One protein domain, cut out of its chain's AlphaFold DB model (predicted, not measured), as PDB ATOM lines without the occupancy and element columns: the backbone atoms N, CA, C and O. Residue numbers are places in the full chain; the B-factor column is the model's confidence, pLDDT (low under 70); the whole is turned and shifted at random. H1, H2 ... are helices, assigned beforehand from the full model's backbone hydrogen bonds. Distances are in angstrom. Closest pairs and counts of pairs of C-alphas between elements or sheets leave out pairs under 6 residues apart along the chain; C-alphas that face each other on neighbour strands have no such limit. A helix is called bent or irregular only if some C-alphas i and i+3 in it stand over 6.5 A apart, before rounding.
ATOM      1  N   ILE A 121     170.848 147.637 140.989       47.12
ATOM      2  CA  ILE A 121     170.991 146.691 142.107       47.12
ATOM      3  C   ILE A 121     171.543 147.406 143.344       47.12
ATOM      4  O   ILE A 121     171.020 147.230 144.438       47.12
ATOM      5  N   THR A 122     172.555 148.263 143.188       41.50
ATOM      6  CA  THR A 122     173.135 149.027 144.305       41.50
ATOM      7  C   THR A 122     172.132 150.027 144.877       41.50
ATOM      8  O   THR A 122     172.016 150.120 146.094       41.50
ATOM      9  N   ALA A 123     171.366 150.722 144.032       45.53
ATOM     10  CA  ALA A 123     170.289 151.615 144.455       45.53
ATOM     11  C   ALA A 123     169.167 150.845 145.166       45.53
ATOM     12  O   ALA A 123     168.764 151.248 146.243       45.53
ATOM     13  N   MET A 124     168.752 149.680 144.653       46.28
ATOM     14  CA  MET A 124     167.780 148.806 145.321       46.28
ATOM     15  C   MET A 124     168.286 148.285 146.672       46.28
ATOM     16  O   MET A 124     167.508 148.168 147.613       46.28
ATOM     17  N   VAL A 125     169.581 147.977 146.795       44.16
ATOM     18  CA  VAL A 125     170.201 147.548 148.061       44.16
ATOM     19  C   VAL A 125     170.306 148.713 149.051       44.16
ATOM     20  O   VAL A 125     170.090 148.511 150.246       44.16
ATOM     21  N   ILE A 126     170.612 149.925 148.577       49.72
ATOM     22  CA  ILE A 126     170.631 151.146 149.396       49.72
ATOM     23  C   ILE A 126     169.211 151.490 149.863       49.72
ATOM     24  O   ILE A 126     169.009 151.642 151.064       49.72
ATOM     25  N   ASP A 127     168.222 151.477 148.969       58.72
ATOM     26  CA  ASP A 127     166.810 151.710 149.291       58.72
ATOM     27  C   ASP A 127     166.269 150.643 150.247       58.72
ATOM     28  O   ASP A 127     165.560 150.962 151.196       58.72
ATOM     29  N   ALA A 128     166.645 149.371 150.070       47.53
ATOM     30  CA  ALA A 128     166.282 148.314 151.011       47.53
ATOM     31  C   ALA A 128     166.920 148.542 152.387       47.53
ATOM     32  O   ALA A 128     166.266 148.338 153.407       47.53
ATOM     33  N   LYS A 129     168.178 148.993 152.442       52.00
ATOM     34  CA  LYS A 129     168.863 149.314 153.699       52.00
ATOM     35  C   LYS A 129     168.212 150.504 154.404       52.00
ATOM     36  O   LYS A 129     168.034 150.442 155.618       52.00
ATOM     37  N   GLU A 130     167.844 151.551 153.671       56.50
ATOM     38  CA  GLU A 130     167.154 152.727 154.210       56.50
ATOM     39  C   GLU A 130     165.721 152.400 154.639       56.50
ATOM     40  O   GLU A 130     165.306 152.806 155.720       56.50
ATOM     41  N   LEU A 131     164.997 151.578 153.876       52.19
ATOM     42  CA  LEU A 131     163.663 151.096 154.237       52.19
ATOM     43  C   LEU A 131     163.709 150.199 155.480       52.19
ATOM     44  O   LEU A 131     162.862 150.334 156.359       52.19
ATOM     45  N   ILE A 132     164.704 149.312 155.584       53.69
ATOM     46  CA  ILE A 132     164.927 148.485 156.777       53.69
ATOM     47  C   ILE A 132     165.295 149.372 157.965       53.69
ATOM     48  O   ILE A 132     164.734 149.177 159.037       53.69
ATOM     49  N   ALA A 133     166.188 150.351 157.794       59.31
ATOM     50  CA  ALA A 133     166.585 151.272 158.857       59.31
ATOM     51  C   ALA A 133     165.405 152.127 159.341       59.31
ATOM     52  O   ALA A 133     165.183 152.212 160.543       59.31
ATOM     53  N   TYR A 134     164.599 152.668 158.428       56.69
ATOM     54  CA  TYR A 134     163.401 153.440 158.751       56.69
ATOM     55  C   TYR A 134     162.320 152.574 159.406       56.69
ATOM     56  O   TYR A 134     161.788 152.938 160.453       56.69
ATOM     57  N   ALA A 135     162.013 151.399 158.846       55.31
ATOM     58  CA  ALA A 135     161.058 150.466 159.441       55.31
ATOM     59  C   ALA A 135     161.514 150.018 160.833       55.31
ATOM     60  O   ALA A 135     160.685 149.862 161.725       55.31
ATOM     61  N   TRP A 136     162.823 149.852 161.029       54.03
ATOM     62  CA  TRP A 136     163.448 149.505 162.299       54.03
ATOM     63  C   TRP A 136     163.393 150.637 163.323       54.03
ATOM     64  O   TRP A 136     163.012 150.398 164.465       54.03
ATOM     65  N   GLU A 137     163.723 151.862 162.921       58.75
ATOM     66  CA  GLU A 137     163.665 153.058 163.762       58.75
ATOM     67  C   GLU A 137     162.219 153.369 164.167       58.75
ATOM     68  O   GLU A 137     161.938 153.611 165.341       58.75
ATOM     69  N   ARG A 138     161.265 153.210 163.237       58.41
ATOM     70  CA  ARG A 138     159.824 153.282 163.515       58.41
ATOM     71  C   ARG A 138     159.391 152.173 164.475       58.41
ATOM     72  O   ARG A 138     158.699 152.462 165.447       58.41
ATOM     73  N   LEU A 139     159.841 150.928 164.267       51.06
ATOM     74  CA  LEU A 139     159.569 149.811 165.182       51.06
ATOM     75  C   LEU A 139     160.099 150.096 166.595       51.06
ATOM     76  O   LEU A 139     159.413 149.788 167.564       51.06
ATOM     77  N   GLN A 140     161.305 150.657 166.717       51.34
ATOM     78  CA  GLN A 140     161.948 150.974 167.997       51.34
ATOM     79  C   GLN A 140     161.321 152.183 168.702       51.34
ATOM     80  O   GLN A 140     161.234 152.191 169.930       51.34
ATOM     81  N   GLY A 141     160.877 153.194 167.953       48.75
ATOM     82  CA  GLY A 141     160.167 154.348 168.506       48.75
ATOM     83  C   GLY A 141     158.778 153.972 169.030       48.75
ATOM     84  O   GLY A 141     158.384 154.377 170.123       48.75
ATOM     85  N   ASP A 142     158.061 153.128 168.287       46.81
ATOM     86  CA  ASP A 142     156.686 152.730 168.600       46.81
ATOM     87  C   ASP A 142     156.571 151.606 169.627       46.81
ATOM     88  O   ASP A 142     155.593 151.515 170.384       46.81
ATOM     89  N   LEU A 143     157.560 150.721 169.641       43.84
ATOM     90  CA  LEU A 143     157.666 149.628 170.578       43.84
ATOM     91  C   LEU A 143     158.909 149.933 171.399       43.84
ATOM     92  O   LEU A 143     160.012 149.790 170.893       43.84
ATOM     93  N   LYS A 144     158.755 150.300 172.678       54.81
ATOM     94  CA  LYS A 144     159.847 150.332 173.677       54.81
ATOM     95  C   LYS A 144     160.430 148.921 173.913       54.81
ATOM     96  O   LYS A 144     160.488 148.430 175.039       54.81
ATOM     97  N   ILE A 145     160.749 148.205 172.842       56.94
ATOM     98  CA  ILE A 145     161.423 146.927 172.815       56.94
ATOM     99  C   ILE A 145     162.875 147.260 173.094       56.94
ATOM    100  O   ILE A 145     163.519 147.996 172.352       56.94
ATOM    101  N   ASP A 146     163.374 146.734 174.205       67.94
ATOM    102  CA  ASP A 146     164.791 146.789 174.522       67.94
ATOM    103  C   ASP A 146     165.583 146.282 173.304       67.94
ATOM    104  O   ASP A 146     165.331 145.179 172.812       67.94
ATOM    105  N   SER A 147     166.500 147.120 172.807       70.06
ATOM    106  CA  SER A 147     167.348 146.915 171.619       70.06
ATOM    107  C   SER A 147     167.900 145.490 171.464       70.06
ATOM    108  O   SER A 147     168.062 144.993 170.347       70.06
ATOM    109  N   ARG A 148     168.133 144.802 172.588       72.50
ATOM    110  CA  ARG A 148     168.593 143.411 172.659       72.50
ATOM    111  C   ARG A 148     167.616 142.423 172.016       72.50
ATOM    112  O   ARG A 148     168.044 141.508 171.318       72.50
ATOM    113  N   TRP A 149     166.315 142.611 172.221       76.25
ATOM    114  CA  TRP A 149     165.274 141.758 171.642       76.25
ATOM    115  C   TRP A 149     165.165 141.951 170.142       76.25
ATOM    116  O   TRP A 149     165.032 140.971 169.413       76.25
ATOM    117  N   SER A 150     165.254 143.198 169.684       78.31
ATOM    118  CA  SER A 150     165.224 143.500 168.261       78.31
ATOM    119  C   SER A 150     166.403 142.813 167.568       78.31
ATOM    120  O   SER A 150     166.191 142.089 166.598       78.31
ATOM    121  N   LEU A 151     167.625 142.937 168.106       82.50
ATOM    122  CA  LEU A 151     168.805 142.259 167.553       82.50
ATOM    123  C   LEU A 151     168.626 140.734 167.491       82.50
ATOM    124  O   LEU A 151     168.934 140.124 166.472       82.50
ATOM    125  N   MET A 152     168.099 140.110 168.548       83.88
ATOM    126  CA  MET A 152     167.862 138.665 168.552       83.88
ATOM    127  C   MET A 152     166.867 138.241 167.464       83.88
ATOM    128  O   MET A 152     167.114 137.259 166.768       83.88
ATOM    129  N   TRP A 153     165.775 138.989 167.278       87.69
ATOM    130  CA  TRP A 153     164.804 138.739 166.209       87.69
ATOM    131  C   TRP A 153     165.373 138.981 164.816       87.69
ATOM    132  O   TRP A 153     165.049 138.230 163.900       87.69
ATOM    133  N   LEU A 154     166.243 139.979 164.655       86.06
ATOM    134  CA  LEU A 154     166.956 140.209 163.404       86.06
ATOM    135  C   LEU A 154     167.840 139.005 163.062       86.06
ATOM    136  O   LEU A 154     167.753 138.486 161.954       86.06
ATOM    137  N   ILE A 155     168.636 138.512 164.017       86.44
ATOM    138  CA  ILE A 155     169.467 137.317 163.807       86.44
ATOM    139  C   ILE A 155     168.577 136.096 163.523       86.44
ATOM    140  O   ILE A 155     168.877 135.337 162.604       86.44
ATOM    141  N   ALA A 156     167.459 135.932 164.241       89.19
ATOM    142  CA  ALA A 156     166.478 134.876 163.972       89.19
ATOM    143  C   ALA A 156     165.972 134.933 162.525       89.19
ATOM    144  O   ALA A 156     165.987 133.928 161.820       89.19
ATOM    145  N   GLY A 157     165.545 136.120 162.087       87.88
ATOM    146  CA  GLY A 157     165.004 136.359 160.755       87.88
ATOM    147  C   GLY A 157     166.032 136.091 159.664       87.88
ATOM    148  O   GLY A 157     165.711 135.425 158.687       87.88
ATOM    149  N   LEU A 158     167.280 136.528 159.859       89.56
ATOM    150  CA  LEU A 158     168.378 136.249 158.932       89.56
ATOM    151  C   LEU A 158     168.683 134.750 158.836       89.56
ATOM    152  O   LEU A 158     168.855 134.239 157.732       89.56
ATOM    153  N   LEU A 159     168.713 134.034 159.966       88.31
ATOM    154  CA  LEU A 159     168.933 132.584 159.982       88.31
ATOM    155  C   LEU A 159     167.799 131.831 159.280       88.31
ATOM    156  O   LEU A 159     168.069 130.971 158.448       88.31
ATOM    157  N   VAL A 160     166.541 132.177 159.569       91.12
ATOM    158  CA  VAL A 160     165.371 131.577 158.910       91.12
ATOM    159  C   VAL A 160     165.382 131.870 157.411       91.12
ATOM    160  O   VAL A 160     165.168 130.963 156.612       91.12
ATOM    161  N   ALA A 161     165.665 133.111 157.009       91.69
ATOM    162  CA  ALA A 161     165.735 133.486 155.600       91.69
ATOM    163  C   ALA A 161     166.842 132.720 154.863       91.69
ATOM    164  O   ALA A 161     166.597 132.209 153.772       91.69
ATOM    165  N   ALA A 162     168.030 132.596 155.463       91.25
ATOM    166  CA  ALA A 162     169.134 131.825 154.896       91.25
ATOM    167  C   ALA A 162     168.777 130.337 154.753       91.25
ATOM    168  O   ALA A 162     169.007 129.756 153.694       91.25
ATOM    169  N   GLU A 163     168.165 129.741 155.779       90.56
ATOM    170  CA  GLU A 163     167.733 128.339 155.758       90.56
ATOM    171  C   GLU A 163     166.666 128.065 154.701       90.56
ATOM    172  O   GLU A 163     166.809 127.145 153.899       90.56
ATOM    173  N   LEU A 164     165.614 128.885 154.647       92.56
ATOM    174  CA  LEU A 164     164.555 128.723 153.655       92.56
ATOM    175  C   LEU A 164     165.079 128.967 152.236       92.56
ATOM    176  O   LEU A 164     164.775 128.188 151.338       92.56
ATOM    177  N   CYS A 165     165.902 129.999 152.028       93.69
ATOM    178  CA  CYS A 165     166.520 130.268 150.731       93.69
ATOM    179  C   CYS A 165     167.382 129.085 150.271       93.69
ATOM    180  O   CYS A 165     167.234 128.621 149.141       93.69
ATOM    181  N   SER A 166     168.220 128.538 151.158       92.50
ATOM    182  CA  SER A 166     169.019 127.342 150.874       92.50
ATOM    183  C   SER A 166     168.135 126.150 150.514       92.50
ATOM    184  O   SER A 166     168.351 125.521 149.478       92.50
ATOM    185  N   LEU A 167     167.101 125.882 151.314       91.06
ATOM    186  CA  LEU A 167     166.186 124.765 151.098       91.06
ATOM    187  C   LEU A 167     165.486 124.858 149.738       91.06
ATOM    188  O   LEU A 167     165.431 123.869 149.014       91.06
ATOM    189  N   PHE A 168     164.974 126.035 149.368       92.19
ATOM    190  CA  PHE A 168     164.263 126.220 148.102       92.19
ATOM    191  C   PHE A 168     165.183 126.214 146.876       92.19
ATOM    192  O   PHE A 168     164.750 125.803 145.804       92.19
ATOM    193  N   THR A 169     166.433 126.661 147.015       94.44
ATOM    194  CA  THR A 169     167.377 126.742 145.886       94.44
ATOM    195  C   THR A 169     168.161 125.453 145.668       94.44
ATOM    196  O   THR A 169     168.429 125.092 144.526       94.44
ATOM    197  N   THR A 170     168.528 124.752 146.741       91.31
ATOM    198  CA  THR A 170     169.425 123.583 146.685       91.31
ATOM    199  C   THR A 170     168.767 122.276 147.121       91.31
ATOM    200  O   THR A 170     169.330 121.211 146.889       91.31
ATOM    201  N   GLY A 171     167.593 122.330 147.760       89.38
ATOM    202  CA  GLY A 171     166.981 121.165 148.411       89.38
ATOM    203  C   GLY A 171     167.644 120.770 149.739       89.38
ATOM    204  O   GLY A 171     167.229 119.777 150.348       89.38
ATOM    205  N   GLU A 172     168.636 121.545 150.192       90.00
ATOM    206  CA  GLU A 172     169.453 121.299 151.381       90.00
ATOM    207  C   GLU A 172     169.363 122.429 152.412       90.00
ATOM    208  O   GLU A 172     169.128 123.595 152.084       90.00
ATOM    209  N   ALA A 173     169.586 122.080 153.681       89.38
ATOM    210  CA  ALA A 173     169.675 123.059 154.759       89.38
ATOM    211  C   ALA A 173     170.931 123.926 154.592       89.38
ATOM    212  O   ALA A 173     171.994 123.433 154.207       89.38
ATOM    213  N   PHE A 174     170.849 125.206 154.952       88.56
ATOM    214  CA  PHE A 174     171.975 126.142 154.883       88.56
ATOM    215  C   PHE A 174     173.155 125.653 155.729       88.56
ATOM    216  O   PHE A 174     174.303 125.638 155.270       88.56
ATOM    217  N   PHE A 175     172.881 125.169 156.946       83.12
ATOM    218  CA  PHE A 175     173.905 124.522 157.769       83.12
ATOM    219  C   PHE A 175     174.411 123.201 157.171       83.12
ATOM    220  O   PHE A 175     175.602 122.907 157.305       83.12
ATOM    221  N   GLY A 176     173.571 122.457 156.448       84.69
ATOM    222  CA  GLY A 176     173.983 121.293 155.657       84.69
ATOM    223  C   GLY A 176     175.052 121.659 154.634       84.69
ATOM    224  O   GLY A 176     176.142 121.087 154.644       84.69
ATOM    225  N   LEU A 177     174.811 122.698 153.835       85.38
ATOM    226  CA  LEU A 177     175.767 123.170 152.831       85.38
ATOM    227  C   LEU A 177     177.090 123.634 153.451       85.38
ATOM    228  O   LEU A 177     178.168 123.228 153.017       85.38
ATOM    229  N   ILE A 178     177.033 124.455 154.504       81.94
ATOM    230  CA  ILE A 178     178.244 125.009 155.133       81.94
ATOM    231  C   ILE A 178     179.095 123.917 155.780       81.94
ATOM    232  O   ILE A 178     180.333 123.982 155.757       81.94
ATOM    233  N   THR A 179     178.451 122.923 156.385       75.44
ATOM    234  CA  THR A 179     179.149 121.837 157.075       75.44
ATOM    235  C   THR A 179     179.583 120.714 156.141       75.44
ATOM    236  O   THR A 179     180.399 119.895 156.553       75.44
ATOM    237  N   GLY A 180     179.143 120.723 154.877       75.50
ATOM    238  CA  GLY A 180     179.424 119.658 153.916       75.50
ATOM    239  C   GLY A 180     178.619 118.392 154.210       75.50
ATOM    240  O   GLY A 180     179.165 117.299 154.138       75.50
ATOM    241  N   GLY A 181     177.360 118.551 154.621       73.31
ATOM    242  CA  GLY A 181     176.429 117.466 154.946       73.31
ATOM    243  C   GLY A 181     176.534 116.933 156.378       73.31
ATOM    244  O   GLY A 181     175.668 116.196 156.823       73.31
ATOM    245  N   VAL A 182     177.542 117.344 157.150       68.81
ATOM    246  CA  VAL A 182     177.778 116.775 158.490       68.81
ATOM    247  C   VAL A 182     176.689 117.159 159.505       68.81
ATOM    248  O   VAL A 182     176.448 116.444 160.478       68.81
ATOM    249  N   VAL A 183     176.021 118.298 159.306       68.81
ATOM    250  CA  VAL A 183     174.959 118.804 160.185       68.81
ATOM    251  C   VAL A 183     173.722 119.103 159.369       68.81
ATOM    252  O   VAL A 183     173.784 119.929 158.470       68.81
ATOM    253  N   GLN A 184     172.584 118.515 159.745       69.38
ATOM    254  CA  GLN A 184     171.285 118.802 159.122       69.38
ATOM    255  C   GLN A 184     171.247 118.527 157.609       69.38
ATOM    256  O   GLN A 184     170.498 119.193 156.899       69.38
ATOM    257  N   SER A 185     172.022 117.553 157.117       77.38
ATOM    258  CA  SER A 185     171.836 117.062 155.749       77.38
ATOM    259  C   SER A 185     170.407 116.558 155.575       77.38
ATOM    260  O   SER A 185     169.910 115.751 156.367       77.38
ATOM    261  N   LEU A 186     169.733 117.067 154.547       80.06
ATOM    262  CA  LEU A 186     168.358 116.714 154.225       80.06
ATOM    263  C   LEU A 186     168.265 115.524 153.269       80.06
ATOM    264  O   LEU A 186     167.162 115.042 153.001       80.06
ATOM    265  N   THR A 187     169.402 115.057 152.760       73.31
ATOM    266  CA  THR A 187     169.521 113.885 151.888       73.31
ATOM    267  C   THR A 187     169.817 112.589 152.646       73.31
ATOM    268  O   THR A 187     169.679 111.509 152.078       73.31
ATOM    269  N   GLU A 188     170.169 112.668 153.930       69.69
ATOM    270  CA  GLU A 188     170.405 111.502 154.791       69.69
ATOM    271  C   GLU A 188     169.124 111.042 155.515       69.69
ATOM    272  O   GLU A 188     168.095 111.715 155.481       69.69
ATOM    273  N   GLY A 189     169.167 109.898 156.215       65.56
ATOM    274  CA  GLY A 189     167.998 109.267 156.863       65.56
ATOM    275  C   GLY A 189     167.240 110.124 157.897       65.56
ATOM    276  O   GLY A 189     166.151 109.752 158.323       65.56
ATOM    277  N   GLN A 190     167.776 111.285 158.284       70.62
ATOM    278  CA  GLN A 190     167.133 112.287 159.149       70.62
ATOM    279  C   GLN A 190     166.505 113.466 158.402       70.62
ATOM    280  O   GLN A 190     165.933 114.361 159.033       70.62
ATOM    281  N   GLY A 191     166.602 113.485 157.075       81.31
ATOM    282  CA  GLY A 191     166.250 114.643 156.275       81.31
ATOM    283  C   GLY A 191     164.778 115.018 156.352       81.31
ATOM    284  O   GLY A 191     164.454 116.201 156.415       81.31
ATOM    285  N   GLU A 192     163.873 114.042 156.432       87.81
ATOM    286  CA  GLU A 192     162.441 114.327 156.539       87.81
ATOM    287  C   GLU A 192     162.047 114.925 157.906       87.81
ATOM    288  O   GLU A 192     161.489 116.028 157.913       87.81
ATOM    289  N   PRO A 193     162.375 114.314 159.067       89.06
ATOM    290  CA  PRO A 193     162.144 114.949 160.366       89.06
ATOM    291  C   PRO A 193     162.791 116.334 160.480       89.06
ATOM    292  O   PRO A 193     162.185 117.254 161.033       89.06
ATOM    293  N   MET A 194     163.995 116.507 159.923       89.56
ATOM    294  CA  MET A 194     164.687 117.795 159.896       89.56
ATOM    295  C   MET A 194     163.941 118.832 159.049       89.56
ATOM    296  O   MET A 194     163.727 119.948 159.519       89.56
ATOM    297  N   ARG A 195     163.481 118.473 157.841       90.31
ATOM    298  CA  ARG A 195     162.665 119.346 156.973       90.31
ATOM    299  C   ARG A 195     161.409 119.817 157.688       90.31
ATOM    300  O   ARG A 195     161.140 121.019 157.725       90.31
ATOM    301  N   TRP A 196     160.669 118.888 158.294       91.88
ATOM    302  CA  TRP A 196     159.472 119.220 159.064       91.88
ATOM    303  C   TRP A 196     159.797 120.155 160.221       91.88
ATOM    304  O   TRP A 196     159.125 121.176 160.374       91.88
ATOM    305  N   HIS A 197     160.841 119.858 160.994       93.50
ATOM    306  CA  HIS A 197     161.279 120.700 162.102       93.50
ATOM    307  C   HIS A 197     161.662 122.114 161.644       93.50
ATOM    308  O   HIS A 197     161.231 123.092 162.246       93.50
ATOM    309  N   MET A 198     162.421 122.241 160.555       91.44
ATOM    310  CA  MET A 198     162.869 123.529 160.025       91.44
ATOM    311  C   MET A 198     161.708 124.384 159.518       91.44
ATOM    312  O   MET A 198     161.599 125.553 159.890       91.44
ATOM    313  N   LEU A 199     160.824 123.814 158.693       94.44
ATOM    314  CA  LEU A 199     159.688 124.540 158.124       94.44
ATOM    315  C   LEU A 199     158.687 124.945 159.210       94.44
ATOM    316  O   LEU A 199     158.309 126.114 159.312       94.44
ATOM    317  N   SER A 200     158.296 123.995 160.064       95.88
ATOM    318  CA  SER A 200     157.356 124.264 161.157       95.88
ATOM    319  C   SER A 200     157.960 125.168 162.232       95.88
ATOM    320  O   SER A 200     157.277 126.064 162.719       95.88
ATOM    321  N   GLY A 201     159.244 125.012 162.558       94.94
ATOM    322  CA  GLY A 201     159.967 125.881 163.486       94.94
ATOM    323  C   GLY A 201     160.051 127.318 162.976       94.94
ATOM    324  O   GLY A 201     159.775 128.251 163.729       94.94
ATOM    325  N   SER A 202     160.325 127.500 161.681       94.44
ATOM    326  CA  SER A 202     160.344 128.819 161.031       94.44
ATOM    327  C   SER A 202     158.969 129.488 161.065       94.44
ATOM    328  O   SER A 202     158.847 130.642 161.477       94.44
ATOM    329  N   ALA A 203     157.915 128.750 160.703       96.19
ATOM    330  CA  ALA A 203     156.542 129.243 160.781       96.19
ATOM    331  C   ALA A 203     156.147 129.590 162.227       96.19
ATOM    332  O   ALA A 203     155.573 130.649 162.484       96.19
ATOM    333  N   MET A 204     156.513 128.741 163.191       97.00
ATOM    334  CA  MET A 204     156.273 128.980 164.611       97.00
ATOM    335  C   MET A 204     156.981 130.249 165.093       97.00
ATOM    336  O   MET A 204     156.364 131.067 165.771       97.00
ATOM    337  N   TRP A 205     158.248 130.461 164.744       95.75
ATOM    338  CA  TRP A 205     158.956 131.690 165.100       95.75
ATOM    339  C   TRP A 205     158.348 132.928 164.448       95.75
ATOM    340  O   TRP A 205     158.236 133.948 165.122       95.75
ATOM    341  N   GLY A 206     157.876 132.836 163.203       94.00
ATOM    342  CA  GLY A 206     157.106 133.906 162.565       94.00
ATOM    343  C   GLY A 206     155.838 134.259 163.352       94.00
ATOM    344  O   GLY A 206     155.580 135.429 163.639       94.00
ATOM    345  N   LEU A 207     155.082 133.254 163.804       95.69
ATOM    346  CA  LEU A 207     153.928 133.474 164.683       95.69
ATOM    347  C   LEU A 207     154.348 134.072 166.035       95.69
ATOM    348  O   LEU A 207     153.691 134.987 166.529       95.69
ATOM    349  N   GLY A 208     155.458 133.609 166.617       94.00
ATOM    350  CA  GLY A 208     156.038 134.161 167.844       94.00
ATOM    351  C   GLY A 208     156.448 135.629 167.696       94.00
ATOM    352  O   GLY A 208     156.185 136.434 168.589       94.00
ATOM    353  N   PHE A 209     157.003 136.008 166.544       91.62
ATOM    354  CA  PHE A 209     157.332 137.392 166.209       91.62
ATOM    355  C   PHE A 209     156.073 138.258 166.197       91.62
ATOM    356  O   PHE A 209     156.035 139.284 166.876       91.62
ATOM    357  N   VAL A 210     155.003 137.810 165.527       91.12
ATOM    358  CA  VAL A 210     153.694 138.486 165.561       91.12
ATOM    359  C   VAL A 210     153.209 138.643 167.007       91.12
ATOM    360  O   VAL A 210     152.774 139.727 167.396       91.12
ATOM    361  N   GLN A 211     153.345 137.608 167.846       92.06
ATOM    362  CA  GLN A 211     152.951 137.693 169.257       92.06
ATOM    363  C   GLN A 211     153.737 138.758 170.039       92.06
ATOM    364  O   GLN A 211     153.148 139.468 170.859       92.06
ATOM    365  N   VAL A 212     155.046 138.876 169.797       88.94
ATOM    366  CA  VAL A 212     155.948 139.756 170.556       88.94
ATOM    367  C   VAL A 212     155.945 141.194 170.044       88.94
ATOM    368  O   VAL A 212     155.967 142.108 170.871       88.94
ATOM    369  N   VAL A 213     155.924 141.394 168.726       86.19
ATOM    370  CA  VAL A 213     156.091 142.694 168.060       86.19
ATOM    371  C   VAL A 213     154.747 143.357 167.791       86.19
ATOM    372  O   VAL A 213     154.573 144.537 168.085       86.19
ATOM    373  N   MET A 214     153.736 142.611 167.341       87.06
ATOM    374  CA  MET A 214     152.426 143.178 166.989       87.06
ATOM    375  C   MET A 214     151.497 143.294 168.204       87.06
ATOM    376  O   MET A 214     150.313 142.963 168.156       87.06
ATOM    377  N   ARG A 215     152.018 143.793 169.333       83.94
ATOM    378  CA  ARG A 215     151.257 143.921 170.592       83.94
ATOM    379  C   ARG A 215     150.052 144.846 170.464       83.94
ATOM    380  O   ARG A 215     149.042 144.593 171.114       83.94
ATOM    381  N   ARG A 216     150.136 145.879 169.615       83.12
ATOM    382  CA  ARG A 216     149.030 146.818 169.343       83.12
ATOM    383  C   ARG A 216     147.789 146.098 168.804       83.12
ATOM    384  O   ARG A 216     146.672 146.452 169.164       83.12
ATOM    385  N   TRP A 217     147.971 145.022 168.032       86.75
ATOM    386  CA  TRP A 217     146.851 144.250 167.486       86.75
ATOM    387  C   TRP A 217     146.020 143.577 168.575       86.75
ATOM    388  O   TRP A 217     144.837 143.340 168.375       86.75
ATOM    389  N   ARG A 218     146.592 143.328 169.759       83.88
ATOM    390  CA  ARG A 218     145.907 142.666 170.876       83.88
ATOM    391  C   ARG A 218     144.680 143.426 171.393       83.88
ATOM    392  O   ARG A 218     143.779 142.789 171.941       83.88
ATOM    393  N   GLN A 219     144.676 144.753 171.277       83.12
ATOM    394  CA  GLN A 219     143.642 145.636 171.834       83.12
ATOM    395  C   GLN A 219     142.750 146.277 170.759       83.12
ATOM    396  O   GLN A 219     141.802 146.969 171.108       83.12
ATOM    397  N   GLY A 220     143.029 146.039 169.474       88.44
ATOM    398  CA  GLY A 220     142.298 146.634 168.354       88.44
ATOM    399  C   GLY A 220     141.351 145.664 167.631       88.44
ATOM    400  O   GLY A 220     141.128 144.541 168.097       88.44
ATOM    401  N   PRO A 221     140.845 146.045 166.442       92.12
ATOM    402  CA  PRO A 221     139.963 145.197 165.629       92.12
ATOM    403  C   PRO A 221     140.634 143.881 165.197       92.12
ATOM    404  O   PRO A 221     139.968 142.868 165.004       92.12
ATOM    405  N   LEU A 222     141.970 143.859 165.129       93.25
ATOM    406  CA  LEU A 222     142.773 142.678 164.790       93.25
ATOM    407  C   LEU A 222     143.086 141.764 165.993       93.25
ATOM    408  O   LEU A 222     143.891 140.837 165.881       93.25
ATOM    409  N   ALA A 223     142.443 141.968 167.149       92.31
ATOM    410  CA  ALA A 223     142.694 141.161 168.345       92.31
ATOM    411  C   ALA A 223     142.394 139.673 168.137       92.31
ATOM    412  O   ALA A 223     143.043 138.817 168.744       92.31
ATOM    413  N   TRP A 224     141.421 139.344 167.287       94.25
ATOM    414  CA  TRP A 224     141.098 137.958 166.958       94.25
ATOM    415  C   TRP A 224     142.232 137.280 166.175       94.25
ATOM    416  O   TRP A 224     142.570 136.143 166.502       94.25
ATOM    417  N   VAL A 225     142.876 137.992 165.238       92.75
ATOM    418  CA  VAL A 225     144.041 137.506 164.475       92.75
ATOM    419  C   VAL A 225     145.184 137.213 165.433       92.75
ATOM    420  O   VAL A 225     145.724 136.109 165.437       92.75
ATOM    421  N   HIS A 226     145.499 138.161 166.321       92.88
ATOM    422  CA  HIS A 226     146.566 137.994 167.312       92.88
ATOM    423  C   HIS A 226     146.330 136.757 168.197       92.88
ATOM    424  O   HIS A 226     147.230 135.936 168.373       92.88
ATOM    425  N   ARG A 227     145.093 136.548 168.672       93.62
ATOM    426  CA  ARG A 227     144.714 135.358 169.458       93.62
ATOM    427  C   ARG A 227     144.787 134.065 168.645       93.62
ATOM    428  O   ARG A 227     145.207 133.043 169.189       93.62
ATOM    429  N   PHE A 228     144.366 134.088 167.382       95.94
ATOM    430  CA  PHE A 228     144.445 132.933 166.489       95.94
ATOM    431  C   PHE A 228     145.903 132.536 166.242       95.94
ATOM    432  O   PHE A 228     146.252 131.379 166.464       95.94
ATOM    433  N   CYS A 229     146.770 133.498 165.919       96.44
ATOM    434  CA  CYS A 229     148.207 133.276 165.771       96.44
ATOM    435  C   CYS A 229     148.824 132.665 167.036       96.44
ATOM    436  O   CYS A 229     149.614 131.733 166.933       96.44
ATOM    437  N   GLY A 230     148.429 133.123 168.231       95.81
ATOM    438  CA  GLY A 230     148.905 132.553 169.495       95.81
ATOM    439  C   GLY A 230     148.472 131.096 169.710       95.81
ATOM    440  O   GLY A 230     149.244 130.285 170.220       95.81
ATOM    441  N   ARG A 231     147.257 130.723 169.286       97.31
ATOM    442  CA  ARG A 231     146.784 129.326 169.331       97.31
ATOM    443  C   ARG A 231     147.484 128.454 168.296       97.31
ATOM    444  O   ARG A 231     147.913 127.358 168.639       97.31
ATOM    445  N   ALA A 232     147.621 128.946 167.066       97.94
ATOM    446  CA  ALA A 232     148.338 128.262 165.997       97.94
ATOM    447  C   ALA A 232     149.807 128.026 166.381       97.94
ATOM    448  O   ALA A 232     150.310 126.925 166.201       97.94
ATOM    449  N   PHE A 233     150.453 129.017 167.001       97.81
ATOM    450  CA  PHE A 233     151.800 128.908 167.561       97.81
ATOM    451  C   PHE A 233     151.916 127.747 168.558       97.81
ATOM    452  O   PHE A 233     152.782 126.890 168.409       97.81
ATOM    453  N   LEU A 234     151.023 127.695 169.554       98.00
ATOM    454  CA  LEU A 234     151.030 126.641 170.572       98.00
ATOM    455  C   LEU A 234     150.747 125.263 169.970       98.00
ATOM    456  O   LEU A 234     151.413 124.293 170.326       98.00
ATOM    457  N   LEU A 235     149.777 125.176 169.057       98.12
ATOM    458  CA  LEU A 235     149.446 123.935 168.362       98.12
ATOM    459  C   LEU A 235     150.656 123.420 167.577       98.12
ATOM    460  O   LEU A 235     151.021 122.255 167.704       98.12
ATOM    461  N   LEU A 236     151.312 124.302 166.823       97.62
ATOM    462  CA  LEU A 236     152.486 123.965 166.029       97.62
ATOM    463  C   LEU A 236     153.651 123.497 166.910       97.62
ATOM    464  O   LEU A 236     154.303 122.508 166.570       97.62
ATOM    465  N   TRP A 237     153.865 124.134 168.069       98.06
ATOM    466  CA  TRP A 237     154.853 123.674 169.047       98.06
ATOM    467  C   TRP A 237     154.540 122.272 169.568       98.06
ATOM    468  O   TRP A 237     155.371 121.377 169.446       98.06
ATOM    469  N   PHE A 238     153.356 122.056 170.142       98.06
ATOM    470  CA  PHE A 238     153.059 120.796 170.827       98.06
ATOM    471  C   PHE A 238     152.840 119.611 169.882       98.06
ATOM    472  O   PHE A 238     153.058 118.477 170.299       98.06
ATOM    473  N   VAL A 239     152.426 119.851 168.635       97.75
ATOM    474  CA  VAL A 239     152.134 118.781 167.667       97.75
ATOM    475  C   VAL A 239     153.328 118.469 166.769       97.75
ATOM    476  O   VAL A 239     153.523 117.307 166.422       97.75
ATOM    477  N   VAL A 240     154.134 119.469 166.397       96.94
ATOM    478  CA  VAL A 240     155.195 119.288 165.391       96.94
ATOM    479  C   VAL A 240     156.564 119.682 165.933       96.94
ATOM    480  O   VAL A 240     157.442 118.827 166.039       96.94
ATOM    481  N   VAL A 241     156.772 120.948 166.305       97.31
ATOM    482  CA  VAL A 241     158.124 121.480 166.572       97.31
ATOM    483  C   VAL A 241     158.753 120.857 167.816       97.31
ATOM    484  O   VAL A 241     159.897 120.427 167.758       97.31
ATOM    485  N   GLY A 242     158.023 120.768 168.926       97.00
ATOM    486  CA  GLY A 242     158.497 120.170 170.176       97.00
ATOM    487  C   GLY A 242     158.808 118.676 170.033       97.00
ATOM    488  O   GLY A 242     159.926 118.269 170.352       97.00
ATOM    489  N   PRO A 243     157.882 117.849 169.507       96.94
ATOM    490  CA  PRO A 243     158.151 116.435 169.245       96.94
ATOM    491  C   PRO A 243     159.331 116.207 168.295       96.94
ATOM    492  O   PRO A 243     160.207 115.396 168.593       96.94
ATOM    493  N   THR A 244     159.406 116.956 167.190       95.38
ATOM    494  CA  THR A 244     160.542 116.856 166.259       95.38
ATOM    495  C   THR A 244     161.844 117.350 166.890       95.38
ATOM    496  O   THR A 244     162.875 116.726 166.675       95.38
ATOM    497  N   ALA A 245     161.824 118.389 167.733       94.81
ATOM    498  CA  ALA A 245     163.001 118.841 168.479       94.81
ATOM    499  C   ALA A 245     163.518 117.764 169.439       94.81
ATOM    500  O   ALA A 245     164.718 117.509 169.487       94.81
ATOM    501  N   ALA A 246     162.621 117.099 170.177       95.25
ATOM    502  CA  ALA A 246     162.987 116.010 171.078       95.25
ATOM    503  C   ALA A 246     163.534 114.799 170.309       95.25
ATOM    504  O   ALA A 246     164.559 114.235 170.695       95.25
ATOM    505  N   PHE A 247     162.894 114.443 169.191       93.44
ATOM    506  CA  PHE A 247     163.375 113.400 168.289       93.44
ATOM    507  C   PHE A 247     164.778 113.731 167.768       93.44
ATOM    508  O   PHE A 247     165.705 112.949 167.939       93.44
ATOM    509  N   LEU A 248     164.981 114.922 167.205       90.00
ATOM    510  CA  LEU A 248     166.290 115.347 166.719       90.00
ATOM    511  C   LEU A 248     167.316 115.427 167.857       90.00
ATOM    512  O   LEU A 248     168.454 115.019 167.675       90.00
ATOM    513  N   GLY A 249     166.932 115.851 169.059       90.62
ATOM    514  CA  GLY A 249     167.812 115.821 170.227       90.62
ATOM    515  C   GLY A 249     168.292 114.409 170.579       90.62
ATOM    516  O   GLY A 249     169.451 114.238 170.953       90.62
ATOM    517  N   LEU A 250     167.436 113.391 170.442       90.12
ATOM    518  CA  LEU A 250     167.753 111.994 170.762       90.12
ATOM    519  C   LEU A 250     168.450 111.240 169.636       90.12
ATOM    520  O   LEU A 250     169.324 110.429 169.927       90.12
ATOM    521  N   PHE A 251     168.072 111.495 168.387       86.12
ATOM    522  CA  PHE A 251     168.498 110.699 167.241       86.12
ATOM    523  C   PHE A 251     169.525 111.427 166.367       86.12
ATOM    524  O   PHE A 251     170.351 110.772 165.739       86.12
ATOM    525  N   CYS A 252     169.553 112.764 166.351       77.75
ATOM    526  CA  CYS A 252     170.510 113.512 165.536       77.75
ATOM    527  C   CYS A 252     171.924 113.440 166.121       77.75
ATOM    528  O   CYS A 252     172.143 113.524 167.336       77.75
ATOM    529  N   GLY A 253     172.893 113.316 165.215       65.25
ATOM    530  CA  GLY A 253     174.317 113.292 165.511       65.25
ATOM    531  C   GLY A 253     174.938 111.932 165.217       65.25
ATOM    532  O   GLY A 253     174.807 111.008 166.016       65.25
TER     533      GLY A 253
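AT A GLANCE: This is residues 121 to 253 of the 438 residues of the protein "Hypothetical protein" of Polarella glacialis (UniProt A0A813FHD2). Three long helices, H2, H4 and the bent H6, form a loose row with H4 in the middle, neighbours running opposite ways; H1 angles away at one end, its residues 121 to 135 sticking out. Short H3 sits by the last part of H2, and short H5 is at the turn from H4 into H6. The 133 printed residues have six named helices, H1 to H6 in chain order, and no named strand: all helix. The whole is only just loose, close to compact, with a radius of gyration of the C-alphas of 17.4 A and spans of 46 by 41 by 23 A.

IN THESE COORDINATES: Find C-alpha 121 at (170.991, 146.691, 142.107); from there H1 runs 30.7 A to residue 142. Next come H2, residues 147 to 170, 34.2 A, and H3, residues 174 to 179, 8.6 A. H4, residues 191 to 213, 32.1 A, starts at C-alpha 191 (166.250, 114.643, 156.275). H5 is residues 215 to 219, 7.9 A, neither bent nor irregular, but only just: C-alphas 216 and 219 are 6.1 A apart. By its hydrogen bonds H6, residues 223 to 251, was assigned as one helix, but it is bent, with C-alphas 239 and 242 7.0 A apart; its arms are H6a, residues 223 to 239, 24.3 A, and H6b, residues 242 to 251, 14.1 A, ending at C-alpha 251 (168.498, 110.699, 167.241).

HOW THE PARTS SIT: H1 is close to H2 but not clearly touching: their closest C-alphas, Gln 140 and Ser 147, are 7.7 A apart. With residues 162 to 167 alone H2 touches H3, about perpendicular at 82 degrees, closest at C-alphas Glu 163 and Phe 174, 4.9 A. H2 and H4 only just touch, with 3 pairs of C-alphas within 8 A, closest Val 160 and Ser 202, 6.1 A; H2 uses residues 153 to 164 alone, H4 residues 199 to 209 alone. H4 touches H6a at a shallow tilt of 28 degrees, opposite ways, closest C-alphas Met 204 and Phe 233, 5.4 A. With residues 193 to 197 alone H4 touches H6b, closest C-alphas His 197 and Thr 244, 5.7 A. H5 and H6a touch only at the corner, with the closest C-alphas, Trp 217 and Ala 223, 5.2 A apart. H2 and H6a are apart. Each O i to N i+4 pair is within hydrogen-bond range in H1, H2, H3, H4, H6a and H6b; in H5 it is 0 of 1, with 2 of 2 O i to N i+3 pairs within range.

THE WHOLE: The two C-alphas farthest apart, Gly 180 and Pro 221, are 48.4 A apart. The printed part has no cut, and the link from H3 to H4, 11 residues, is long. Look for pLDDT under 70 at residues 121 to 146, 182 to 184, 188 to 189 and 253 of this model.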